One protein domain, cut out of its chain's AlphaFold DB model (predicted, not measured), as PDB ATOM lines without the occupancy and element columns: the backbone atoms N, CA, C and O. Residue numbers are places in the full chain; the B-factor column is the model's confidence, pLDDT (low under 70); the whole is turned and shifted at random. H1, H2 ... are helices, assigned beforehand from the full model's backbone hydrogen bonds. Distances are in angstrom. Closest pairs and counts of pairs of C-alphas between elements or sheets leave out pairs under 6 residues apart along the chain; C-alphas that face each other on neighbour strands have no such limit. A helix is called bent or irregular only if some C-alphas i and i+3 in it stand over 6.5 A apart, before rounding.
ATOM      1  N   HIS A  17      -4.830  26.255 -34.606       76.44
ATOM      2  CA  HIS A  17      -4.846  25.152 -35.559       76.44
ATOM      3  C   HIS A  17      -4.880  25.616 -37.026       76.44
ATOM      4  O   HIS A  17      -4.422  24.885 -37.905       76.44
ATOM      5  N   ASP A  18      -5.369  26.825 -37.306       84.94
ATOM      6  CA  ASP A  18      -5.397  27.401 -38.651       84.94
ATOM      7  C   ASP A  18      -4.019  27.922 -39.061       84.94
ATOM      8  O   ASP A  18      -3.585  27.691 -40.191       84.94
ATOM      9  N   ALA A  19      -3.267  28.511 -38.125       86.12
ATOM     10  CA  ALA A  19      -1.861  28.850 -38.347       86.12
ATOM     11  C   ALA A  19      -1.035  27.592 -38.672       86.12
ATOM     12  O   ALA A  19      -0.232  27.589 -39.607       86.12
ATOM     13  N   GLY A  20      -1.300  26.484 -37.969       90.00
ATOM     14  CA  GLY A  20      -0.697  25.184 -38.272       90.00
ATOM     15  C   GLY A  20      -0.968  24.713 -39.705       90.00
ATOM     16  O   GLY A  20      -0.071  24.178 -40.356       90.00
ATOM     17  N   ARG A  21      -2.171  24.953 -40.234       91.88
ATOM     18  CA  ARG A  21      -2.535  24.590 -41.614       91.88
ATOM     19  C   ARG A  21      -1.906  25.499 -42.668       91.88
ATOM     20  O   ARG A  21      -1.550  25.009 -43.737       91.88
ATOM     21  N   LEU A  22      -1.680  26.779 -42.367       92.88
ATOM     22  CA  LEU A  22      -0.902  27.666 -43.245       92.88
ATOM     23  C   LEU A  22       0.553  27.198 -43.379       92.88
ATOM     24  O   LEU A  22       1.086  27.153 -44.486       92.88
ATOM     25  N   VAL A  23       1.176  26.783 -42.270       94.12
ATOM     26  CA  VAL A  23       2.533  26.208 -42.286       94.12
ATOM     27  C   VAL A  23       2.574  24.936 -43.136       94.12
ATOM     28  O   VAL A  23       3.479  24.766 -43.950       94.12
ATOM     29  N   VAL A  24       1.571  24.066 -42.991       95.31
ATOM     30  CA  VAL A  24       1.412  22.851 -43.805       95.31
ATOM     31  C   VAL A  24       1.298  23.182 -45.299       95.31
ATOM     32  O   VAL A  24       2.036  22.619 -46.107       95.31
ATOM     33  N   LEU A  25       0.425  24.123 -45.681       95.38
ATOM     34  CA  LEU A  25       0.280  24.563 -47.075       95.38
ATOM     35  C   LEU A  25       1.600  25.093 -47.642       95.38
ATOM     36  O   LEU A  25       1.975  24.730 -48.757       95.38
ATOM     37  N   HIS A  26       2.319  25.912 -46.875       95.69
ATOM     38  CA  HIS A  26       3.612  26.450 -47.289       95.69
ATOM     39  C   HIS A  26       4.646  25.337 -47.529       95.69
ATOM     40  O   HIS A  26       5.308  25.329 -48.567       95.69
ATOM     41  N   ARG A  27       4.746  24.352 -46.624       95.81
ATOM     42  CA  ARG A  27       5.663  23.210 -46.782       95.81
ATOM     43  C   ARG A  27       5.339  22.366 -48.009       95.81
ATOM     44  O   ARG A  27       6.227  22.082 -48.809       95.81
ATOM     45  N   LEU A  28       4.068  22.012 -48.203       96.25
ATOM     46  CA  LEU A  28       3.650  21.220 -49.360       96.25
ATOM     47  C   LEU A  28       3.883  21.976 -50.679       96.25
ATOM     48  O   LEU A  28       4.377  21.394 -51.645       96.25
ATOM     49  N   ARG A  29       3.643  23.290 -50.719       95.69
ATOM     50  CA  ARG A  29       4.040  24.127 -51.865       95.69
ATOM     51  C   ARG A  29       5.551  24.114 -52.095       95.69
ATOM     52  O   ARG A  29       5.978  24.032 -53.243       95.69
ATOM     53  N   GLY A  30       6.354  24.118 -51.029       95.62
ATOM     54  CA  GLY A  30       7.812  23.978 -51.094       95.62
ATOM     55  C   GLY A  30       8.286  22.673 -51.749       95.62
ATOM     56  O   GLY A  30       9.325  22.660 -52.405       95.62
ATOM     57  N   HIS A  31       7.498  21.595 -51.664       96.31
ATOM     58  CA  HIS A  31       7.749  20.346 -52.396       96.31
ATOM     59  C   HIS A  31       7.314  20.389 -53.873       96.31
ATOM     60  O   HIS A  31       7.599  19.458 -54.626       96.31
ATOM     61  N   GLY A  32       6.638  21.456 -54.308       96.25
ATOM     62  CA  GLY A  32       6.174  21.641 -55.682       96.25
ATOM     63  C   GLY A  32       4.741  21.178 -55.946       96.25
ATOM     64  O   GLY A  32       4.344  21.089 -57.110       96.25
ATOM     65  N   PHE A  33       3.948  20.888 -54.907       96.62
ATOM     66  CA  PHE A  33       2.516  20.645 -55.086       96.62
ATOM     67  C   PHE A  33       1.810  21.940 -55.506       96.62
ATOM     68  O   PHE A  33       1.943  22.983 -54.861       96.62
ATOM     69  N   THR A  34       1.051  21.877 -56.599       95.62
ATOM     70  CA  THR A  34       0.264  23.016 -57.083       95.62
ATOM     71  C   THR A  34      -1.047  23.140 -56.311       95.62
ATOM     72  O   THR A  34      -1.505  22.191 -55.682       95.62
ATOM     73  N   GLU A  35      -1.698  24.299 -56.399       93.88
ATOM     74  CA  GLU A  35      -3.021  24.520 -55.797       93.88
ATOM     75  C   GLU A  35      -4.050  23.462 -56.224       93.88
ATOM     76  O   GLU A  35      -4.767  22.928 -55.383       93.88
ATOM     77  N   ALA A  36      -4.071  23.106 -57.513       92.81
ATOM     78  CA  ALA A  36      -4.961  22.073 -58.033       92.81
ATOM     79  C   ALA A  36      -4.672  20.694 -57.417       92.81
ATOM     80  O   ALA A  36      -5.603  19.972 -57.083       92.81
ATOM     81  N   MET A  37      -3.394  20.350 -57.218       95.19
ATOM     82  CA  MET A  37      -3.004  19.090 -56.574       95.19
ATOM     83  C   MET A  37      -3.377  19.075 -55.091       95.19
ATOM     84  O   MET A  37      -3.839  18.061 -54.589       95.19
ATOM     85  N   LEU A  38      -3.195  20.194 -54.384       94.75
ATOM     86  CA  LEU A  38      -3.496  20.293 -52.952       94.75
ATOM     87  C   LEU A  38      -5.002  20.167 -52.653       94.75
ATOM     88  O   LEU A  38      -5.359  19.822 -51.524       94.75
ATOM     89  N   ARG A  39      -5.868  20.438 -53.642       92.50
ATOM     90  CA  ARG A  39      -7.323  20.221 -53.564       92.50
ATOM     91  C   ARG A  39      -7.733  18.753 -53.647       92.50
ATOM     92  O   ARG A  39      -8.863  18.451 -53.280       92.50
ATOM     93  N   ASP A  40      -6.856  17.873 -54.114       93.25
ATOM     94  CA  ASP A  40      -7.122  16.440 -54.197       93.25
ATOM     95  C   ASP A  40      -6.979  15.777 -52.817       93.25
ATOM     96  O   ASP A  40      -6.138  16.163 -51.995       93.25
ATOM     97  N   ASP A  41      -7.780  14.746 -52.569       92.12
ATOM     98  CA  ASP A  41      -7.736  13.956 -51.341       92.12
ATOM     99  C   ASP A  41      -6.411  13.208 -51.190       92.12
ATOM    100  O   ASP A  41      -5.978  12.933 -50.067       92.12
ATOM    101  N   THR A  42      -5.723  12.933 -52.301       92.94
ATOM    102  CA  THR A  42      -4.476  12.162 -52.309       92.94
ATOM    103  C   THR A  42      -3.281  12.951 -52.857       92.94
ATOM    104  O   THR A  42      -3.424  13.725 -53.807       92.94
ATOM    105  N   PRO A  43      -2.067  12.767 -52.296       94.44
ATOM    106  CA  PRO A  43      -0.872  13.398 -52.839       94.44
ATOM    107  C   PRO A  43      -0.568  12.894 -54.250       94.44
ATOM    108  O   PRO A  43      -0.476  11.691 -54.500       94.44
ATOM    109  N   THR A  44      -0.315  13.814 -55.179       94.81
ATOM    110  CA  THR A  44       0.075  13.452 -56.545       94.81
ATOM    111  C   THR A  44       1.423  12.722 -56.569       94.81
ATOM    112  O   THR A  44       2.471  13.300 -56.265       94.81
ATOM    113  N   TYR A  45       1.422  11.470 -57.036       93.44
ATOM    114  CA  TYR A  45       2.616  10.615 -57.066       93.44
ATOM    115  C   TYR A  45       3.793  11.211 -57.861       93.44
ATOM    116  O   TYR A  45       4.956  11.010 -57.518       93.44
ATOM    117  N   ALA A  46       3.511  11.980 -58.919       95.50
ATOM    118  CA  ALA A  46       4.543  12.617 -59.740       95.50
ATOM    119  C   ALA A  46       5.432  13.598 -58.952       95.50
ATOM    120  O   ALA A  46       6.615  13.730 -59.277       95.50
ATOM    121  N   VAL A  47       4.875  14.255 -57.931       96.06
ATOM    122  CA  VAL A  47       5.619  15.112 -57.000       96.06
ATOM    123  C   VAL A  47       6.226  14.255 -55.893       96.06
ATOM    124  O   VAL A  47       7.434  14.315 -55.681       96.06
ATOM    125  N   LEU A  48       5.422  13.382 -55.272       95.88
ATOM    126  CA  LEU A  48       5.843  12.525 -54.157       95.88
ATOM    127  C   LEU A  48       7.110  11.713 -54.471       95.88
ATOM    128  O   LEU A  48       8.035  11.675 -53.667       95.88
ATOM    129  N   ARG A  49       7.210  11.134 -55.675       96.56
ATOM    130  CA  ARG A  49       8.369  10.322 -56.092       96.56
ATOM    131  C   ARG A  49       9.697  11.088 -56.171       96.56
ATOM    132  O   ARG A  49      10.737  10.468 -56.356       96.56
ATOM    133  N   ARG A  50       9.661  12.424 -56.143       96.56
ATOM    134  CA  ARG A  50      10.845  13.302 -56.169       96.56
ATOM    135  C   ARG A  50      11.269  13.742 -54.766       96.56
ATOM    136  O   ARG A  50      12.331  14.337 -54.623       96.56
ATOM    137  N   ILE A  51      10.441  13.472 -53.760       96.38
ATOM    138  CA  ILE A  51      10.705  13.790 -52.360       96.38
ATOM    139  C   ILE A  51      11.512  12.633 -51.750       96.38
ATOM    140  O   ILE A  51      11.145  11.473 -51.976       96.38
ATOM    141  N   PRO A  52      12.582  12.912 -50.977       96.62
ATOM    142  CA  PRO A  52      13.296  11.896 -50.208       96.62
ATOM    143  C   PRO A  52      12.342  11.037 -49.364       96.62
ATOM    144  O   PRO A  52      11.413  11.553 -48.742       96.62
ATOM    145  N   SER A  53      12.528   9.714 -49.378       94.44
ATOM    146  CA  SER A  53      11.573   8.761 -48.787       94.44
ATOM    147  C   SER A  53      11.424   8.896 -47.270       94.44
ATOM    148  O   SER A  53      10.368   8.579 -46.727       94.44
ATOM    149  N   ASP A  54      12.442   9.412 -46.587       96.75
ATOM    150  CA  ASP A  54      12.427   9.755 -45.164       96.75
ATOM    151  C   ASP A  54      11.461  10.905 -44.831       96.75
ATOM    152  O   ASP A  54      10.989  11.003 -43.700       96.75
ATOM    153  N   GLN A  55      11.099  11.733 -45.814       96.50
ATOM    154  CA  GLN A  55      10.154  12.842 -45.643       96.50
ATOM    155  C   GLN A  55       8.704  12.450 -45.955       96.50
ATOM    156  O   GLN A  55       7.783  13.202 -45.637       96.50
ATOM    157  N   TRP A  56       8.466  11.279 -46.556       95.69
ATOM    158  CA  TRP A  56       7.118  10.844 -46.933       95.69
ATOM    159  C   TRP A  56       6.139  10.792 -45.754       95.69
ATOM    160  O   TRP A  56       5.022  11.280 -45.930       95.69
ATOM    161  N   PRO A  57       6.511  10.286 -44.558       97.12
ATOM    162  CA  PRO A  57       5.613  10.313 -43.403       97.12
ATOM    163  C   PRO A  57       5.108  11.726 -43.083       97.12
ATOM    164  O   PRO A  57       3.905  11.928 -42.943       97.12
ATOM    165  N   GLN A  58       6.002  12.723 -43.086       96.69
ATOM    166  CA  GLN A  58       5.627  14.117 -42.842       96.69
ATOM    167  C   GLN A  58       4.701  14.659 -43.936       96.69
ATOM    168  O   GLN A  58       3.763  15.388 -43.623       96.69
ATOM    169  N   VAL A  59       4.936  14.299 -45.203       97.06
ATOM    170  CA  VAL A  59       4.068  14.703 -46.322       97.06
ATOM    171  C   VAL A  59       2.658  14.145 -46.145       97.06
ATOM    172  O   VAL A  59       1.700  14.886 -46.340       97.06
ATOM    173  N   PHE A  60       2.508  12.876 -45.755       97.19
ATOM    174  CA  PHE A  60       1.192  12.277 -45.517       97.19
ATOM    175  C   PHE A  60       0.478  12.896 -44.310       97.19
ATOM    176  O   PHE A  60      -0.715  13.193 -44.396       97.19
ATOM    177  N   ASP A  61       1.196  13.159 -43.218       96.75
ATOM    178  CA  ASP A  61       0.641  13.843 -42.046       96.75
ATOM    179  C   ASP A  61       0.169  15.262 -42.386       96.75
ATOM    180  O   ASP A  61      -0.942  15.663 -42.030       96.75
ATOM    181  N   ASP A  62       0.989  16.012 -43.122       96.00
ATOM    182  CA  ASP A  62       0.659  17.341 -43.630       96.00
ATOM    183  C   ASP A  62      -0.560  17.270 -44.575       96.00
ATOM    184  O   ASP A  62      -1.493  18.065 -44.446       96.00
ATOM    185  N   TRP A  63      -0.632  16.268 -45.457       96.25
ATOM    186  CA  TRP A  63      -1.771  16.075 -46.362       96.25
ATOM    187  C   TRP A  63      -3.086  15.817 -45.621       96.25
ATOM    188  O   TRP A  63      -4.130  16.347 -46.012       96.25
ATOM    189  N   ASN A  64      -3.041  15.032 -44.543       95.00
ATOM    190  CA  ASN A  64      -4.202  14.719 -43.710       95.00
ATOM    191  C   ASN A  64      -4.693  15.943 -42.928       95.00
ATOM    192  O   ASN A  64      -5.900  16.149 -42.789       95.00
ATOM    193  N   ARG A  65      -3.784  16.812 -42.469       93.06
ATOM    194  CA  ARG A  65      -4.146  18.059 -41.763       93.06
ATOM    195  C   ARG A  65      -4.940  19.037 -42.632       93.06
ATOM    196  O   ARG A  65      -5.688  19.855 -42.087       93.06
ATOM    197  N   LEU A  66      -4.807  18.942 -43.957       92.06
ATOM    198  CA  LEU A  66      -5.568  19.747 -44.914       92.06
ATOM    199  C   LEU A  66      -6.965  19.204 -45.221       92.06
ATOM    200  O   LEU A  66      -7.766  19.948 -45.783       92.06
ATOM    201  N   ALA A  67      -7.290  17.963 -44.847       90.88
ATOM    202  CA  ALA A  67      -8.550  17.322 -45.233       90.88
ATOM    203  C   ALA A  67      -9.783  18.165 -44.854       90.88
ATOM    204  O   ALA A  67     -10.676  18.364 -45.671       90.88
ATOM    205  N   SER A  68      -9.788  18.756 -43.655       87.88
ATOM    206  CA  SER A  68     -10.881  19.625 -43.196       87.88
ATOM    207  C   SER A  68     -10.994  20.950 -43.960       87.88
ATOM    208  O   SER A  68     -12.045  21.575 -43.920       87.88
ATOM    209  N   TRP A  69      -9.921  21.416 -44.608       89.00
ATOM    210  CA  TRP A  69      -9.902  22.686 -45.340       89.00
ATOM    211  C   TRP A  69     -10.293  22.541 -46.811       89.00
ATOM    212  O   TRP A  69     -10.848  23.485 -47.358       89.00
ATOM    213  N   ARG A  70     -10.066  21.388 -47.458       87.19
ATOM    214  CA  ARG A  70     -10.311  21.214 -48.908       87.19
ATOM    215  C   ARG A  70     -11.745  21.516 -49.348       87.19
ATOM    216  O   ARG A  70     -11.942  22.018 -50.451       87.19
ATOM    217  N   GLY A  71     -12.723  21.225 -48.490       83.75
ATOM    218  CA  GLY A  71     -14.146  21.479 -48.739       83.75
ATOM    219  C   GLY A  71     -14.752  22.614 -47.911       83.75
ATOM    220  O   GLY A  71     -15.951  22.852 -48.021       83.75
ATOM    221  N   ALA A  72     -13.969  23.288 -47.064       83.88
ATOM    222  CA  ALA A  72     -14.478  24.326 -46.172       83.88
ATOM    223  C   ALA A  72     -14.186  25.718 -46.742       83.88
ATOM    224  O   ALA A  72     -13.071  26.234 -46.634       83.88
ATOM    225  N   GLU A  73     -15.197  26.348 -47.337       79.50
ATOM    226  CA  GLU A  73     -15.142  27.772 -47.672       79.50
ATOM    227  C   GLU A  73     -15.353  28.633 -46.407       79.50
ATOM    228  O   GLU A  73     -16.113  28.238 -45.519       79.50
ATOM    229  N   PRO A  74     -14.667  29.786 -46.271       84.75
ATOM    230  CA  PRO A  74     -13.661  30.343 -47.183       84.75
ATOM    231  C   PRO A  74     -12.222  29.873 -46.873       84.75
ATOM    232  O   PRO A  74     -11.269  30.346 -47.492       84.75
ATOM    233  N   TRP A  75     -12.033  28.963 -45.909       83.94
ATOM    234  CA  TRP A  75     -10.718  28.557 -45.391       83.94
ATOM    235  C   TRP A  75      -9.743  28.088 -46.470       83.94
ATOM    236  O   TRP A  75      -8.566  28.446 -46.422       83.94
ATOM    237  N   TRP A  76     -10.228  27.347 -47.471       88.75
ATOM    238  CA  TRP A  76      -9.405  26.950 -48.612       88.75
ATOM    239  C   TRP A  76      -8.818  28.154 -49.359       88.75
ATOM    240  O   TRP A  76      -7.603  28.268 -49.520       88.75
ATOM    241  N   GLU A  77      -9.677  29.068 -49.809       88.62
ATOM    242  CA  GLU A  77      -9.289  30.212 -50.640       88.62
ATOM    243  C   GLU A  77      -8.354  31.155 -49.886       88.62
ATOM    244  O   GLU A  77      -7.336  31.608 -50.420       88.62
ATOM    245  N   VAL A  78      -8.670  31.396 -48.612       87.50
ATOM    246  CA  VAL A  78      -7.856  32.215 -47.719       87.50
ATOM    247  C   VAL A  78      -6.488  31.570 -47.505       87.50
ATOM    248  O   VAL A  78      -5.470  32.242 -47.671       87.50
ATOM    249  N   GLY A  79      -6.437  30.269 -47.208       88.31
ATOM    250  CA  GLY A  79      -5.187  29.542 -46.994       88.31
ATOM    251  C   GLY A  79      -4.277  29.547 -48.221       88.31
ATOM    252  O   GLY A  79      -3.079  29.820 -48.120       88.31
ATOM    253  N   ILE A  80      -4.847  29.309 -49.402       90.06
ATOM    254  CA  ILE A  80      -4.133  29.373 -50.680       90.06
ATOM    255  C   ILE A  80      -3.599  30.777 -50.949       90.06
ATOM    256  O   ILE A  80      -2.450  30.909 -51.369       90.06
ATOM    257  N   ARG A  81      -4.394  31.825 -50.712       88.56
ATOM    258  CA  ARG A  81      -3.968  33.211 -50.941       88.56
ATOM    259  C   ARG A  81      -2.896  33.662 -49.949       88.56
ATOM    260  O   ARG A  81      -1.976  34.362 -50.356       88.56
ATOM    261  N   ALA A  82      -2.994  33.246 -48.690       86.69
ATOM    262  CA  ALA A  82      -2.038  33.577 -47.634       86.69
ATOM    263  C   ALA A  82      -0.674  32.878 -47.790       86.69
ATOM    264  O   ALA A  82       0.286  33.271 -47.138       86.69
ATOM    265  N   THR A  83      -0.584  31.848 -48.639       87.06
ATOM    266  CA  THR A  83       0.631  31.038 -48.857       87.06
ATOM    267  C   THR A  83       1.188  31.153 -50.279       87.06
ATOM    268  O   THR A  83       1.983  30.303 -50.694       87.06
TER     269      THR A  83
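AT A GLANCE: This is residues 17 to 83 of the 84 residues of an uncharacterized protein of Rhodococcus sp. WAY2 (UniProt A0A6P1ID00). What is the shape? Helix H1 lies between H4 and H6 and packs on both at steep tilts, while H4 and H6 stay apart. Short H2 and H3, with the stretch between them, make the return from H1 to H4, and short H5 stands before H6. What is it made of? The printed part has 67 residues with six named helices, H1 to H6 in chain order, and no named strand; its class is all helix. How large is it? It is compact, with a radius of gyration of the C-alphas of 11.1 A, and elongated in outline, spanning 33 by 21 by 17 A.

IN THESE COORDINATES: Where does the first helix lie? H1, residues 17 to 30, starts at C-alpha 17 at (-4.846, 25.152, -35.559) and measures 20.1 A from first to last C-alpha. What follows it? H2 is residues 35 to 38, 5.1 A, and H3 is residues 45 to 48, 4.7 A. H4, residues 53 to 65, starts at C-alpha 53 at (11.573, 8.761, -48.787) and measures 19.6 A; it is irregular, with C-alphas 54 and 57 7.1 A apart. Which helices come last? H5 is residues 67 to 70, 5.6 A, and H6 is residues 75 to 82, 10.3 A, with C-alpha 82 at (-2.038, 33.577, -47.634).

HOW THE PARTS SIT: What does H1 touch? H1 touches H4, closest at the C-alphas of Val 24 and Asp 62, 5.6 A apart, at a steep tilt of 41 degrees, opposite ways. With residues 21 to 25 alone it touches H6, closest at the C-alphas of Leu 22 and Gly 79, 6.0 A, at a steep tilt of 57 degrees, the same way. Where are the short helices? H1 and H2 are near each other, and H3 is close to but not clearly touching H4, with the C-alphas of Leu 48 and Trp 56 closest at 7.5 A. H5 and H6 only just touch, with 3 pairs of C-alphas within 8 A, and only at the corner by their link; the closest are those of Trp 69 and Trp 76, 5.4 A. How do the backbones run? In H1 and H6 every O i to N i+4 pair is within hydrogen-bond range, and in H4 7 of 9 are; H2, H3 and H5 are too short for such a pair.

THE WHOLE: Which points are farthest apart? The C-alphas of Asp 54 and Pro 74, at 33.3 A. Is there a cut or a long link? The printed part has no cut and no long link; H2 to H3 is short, and the others are tight. How confident is the model? The mean pLDDT of the printed part is 92.4, and no printed residue is under 70.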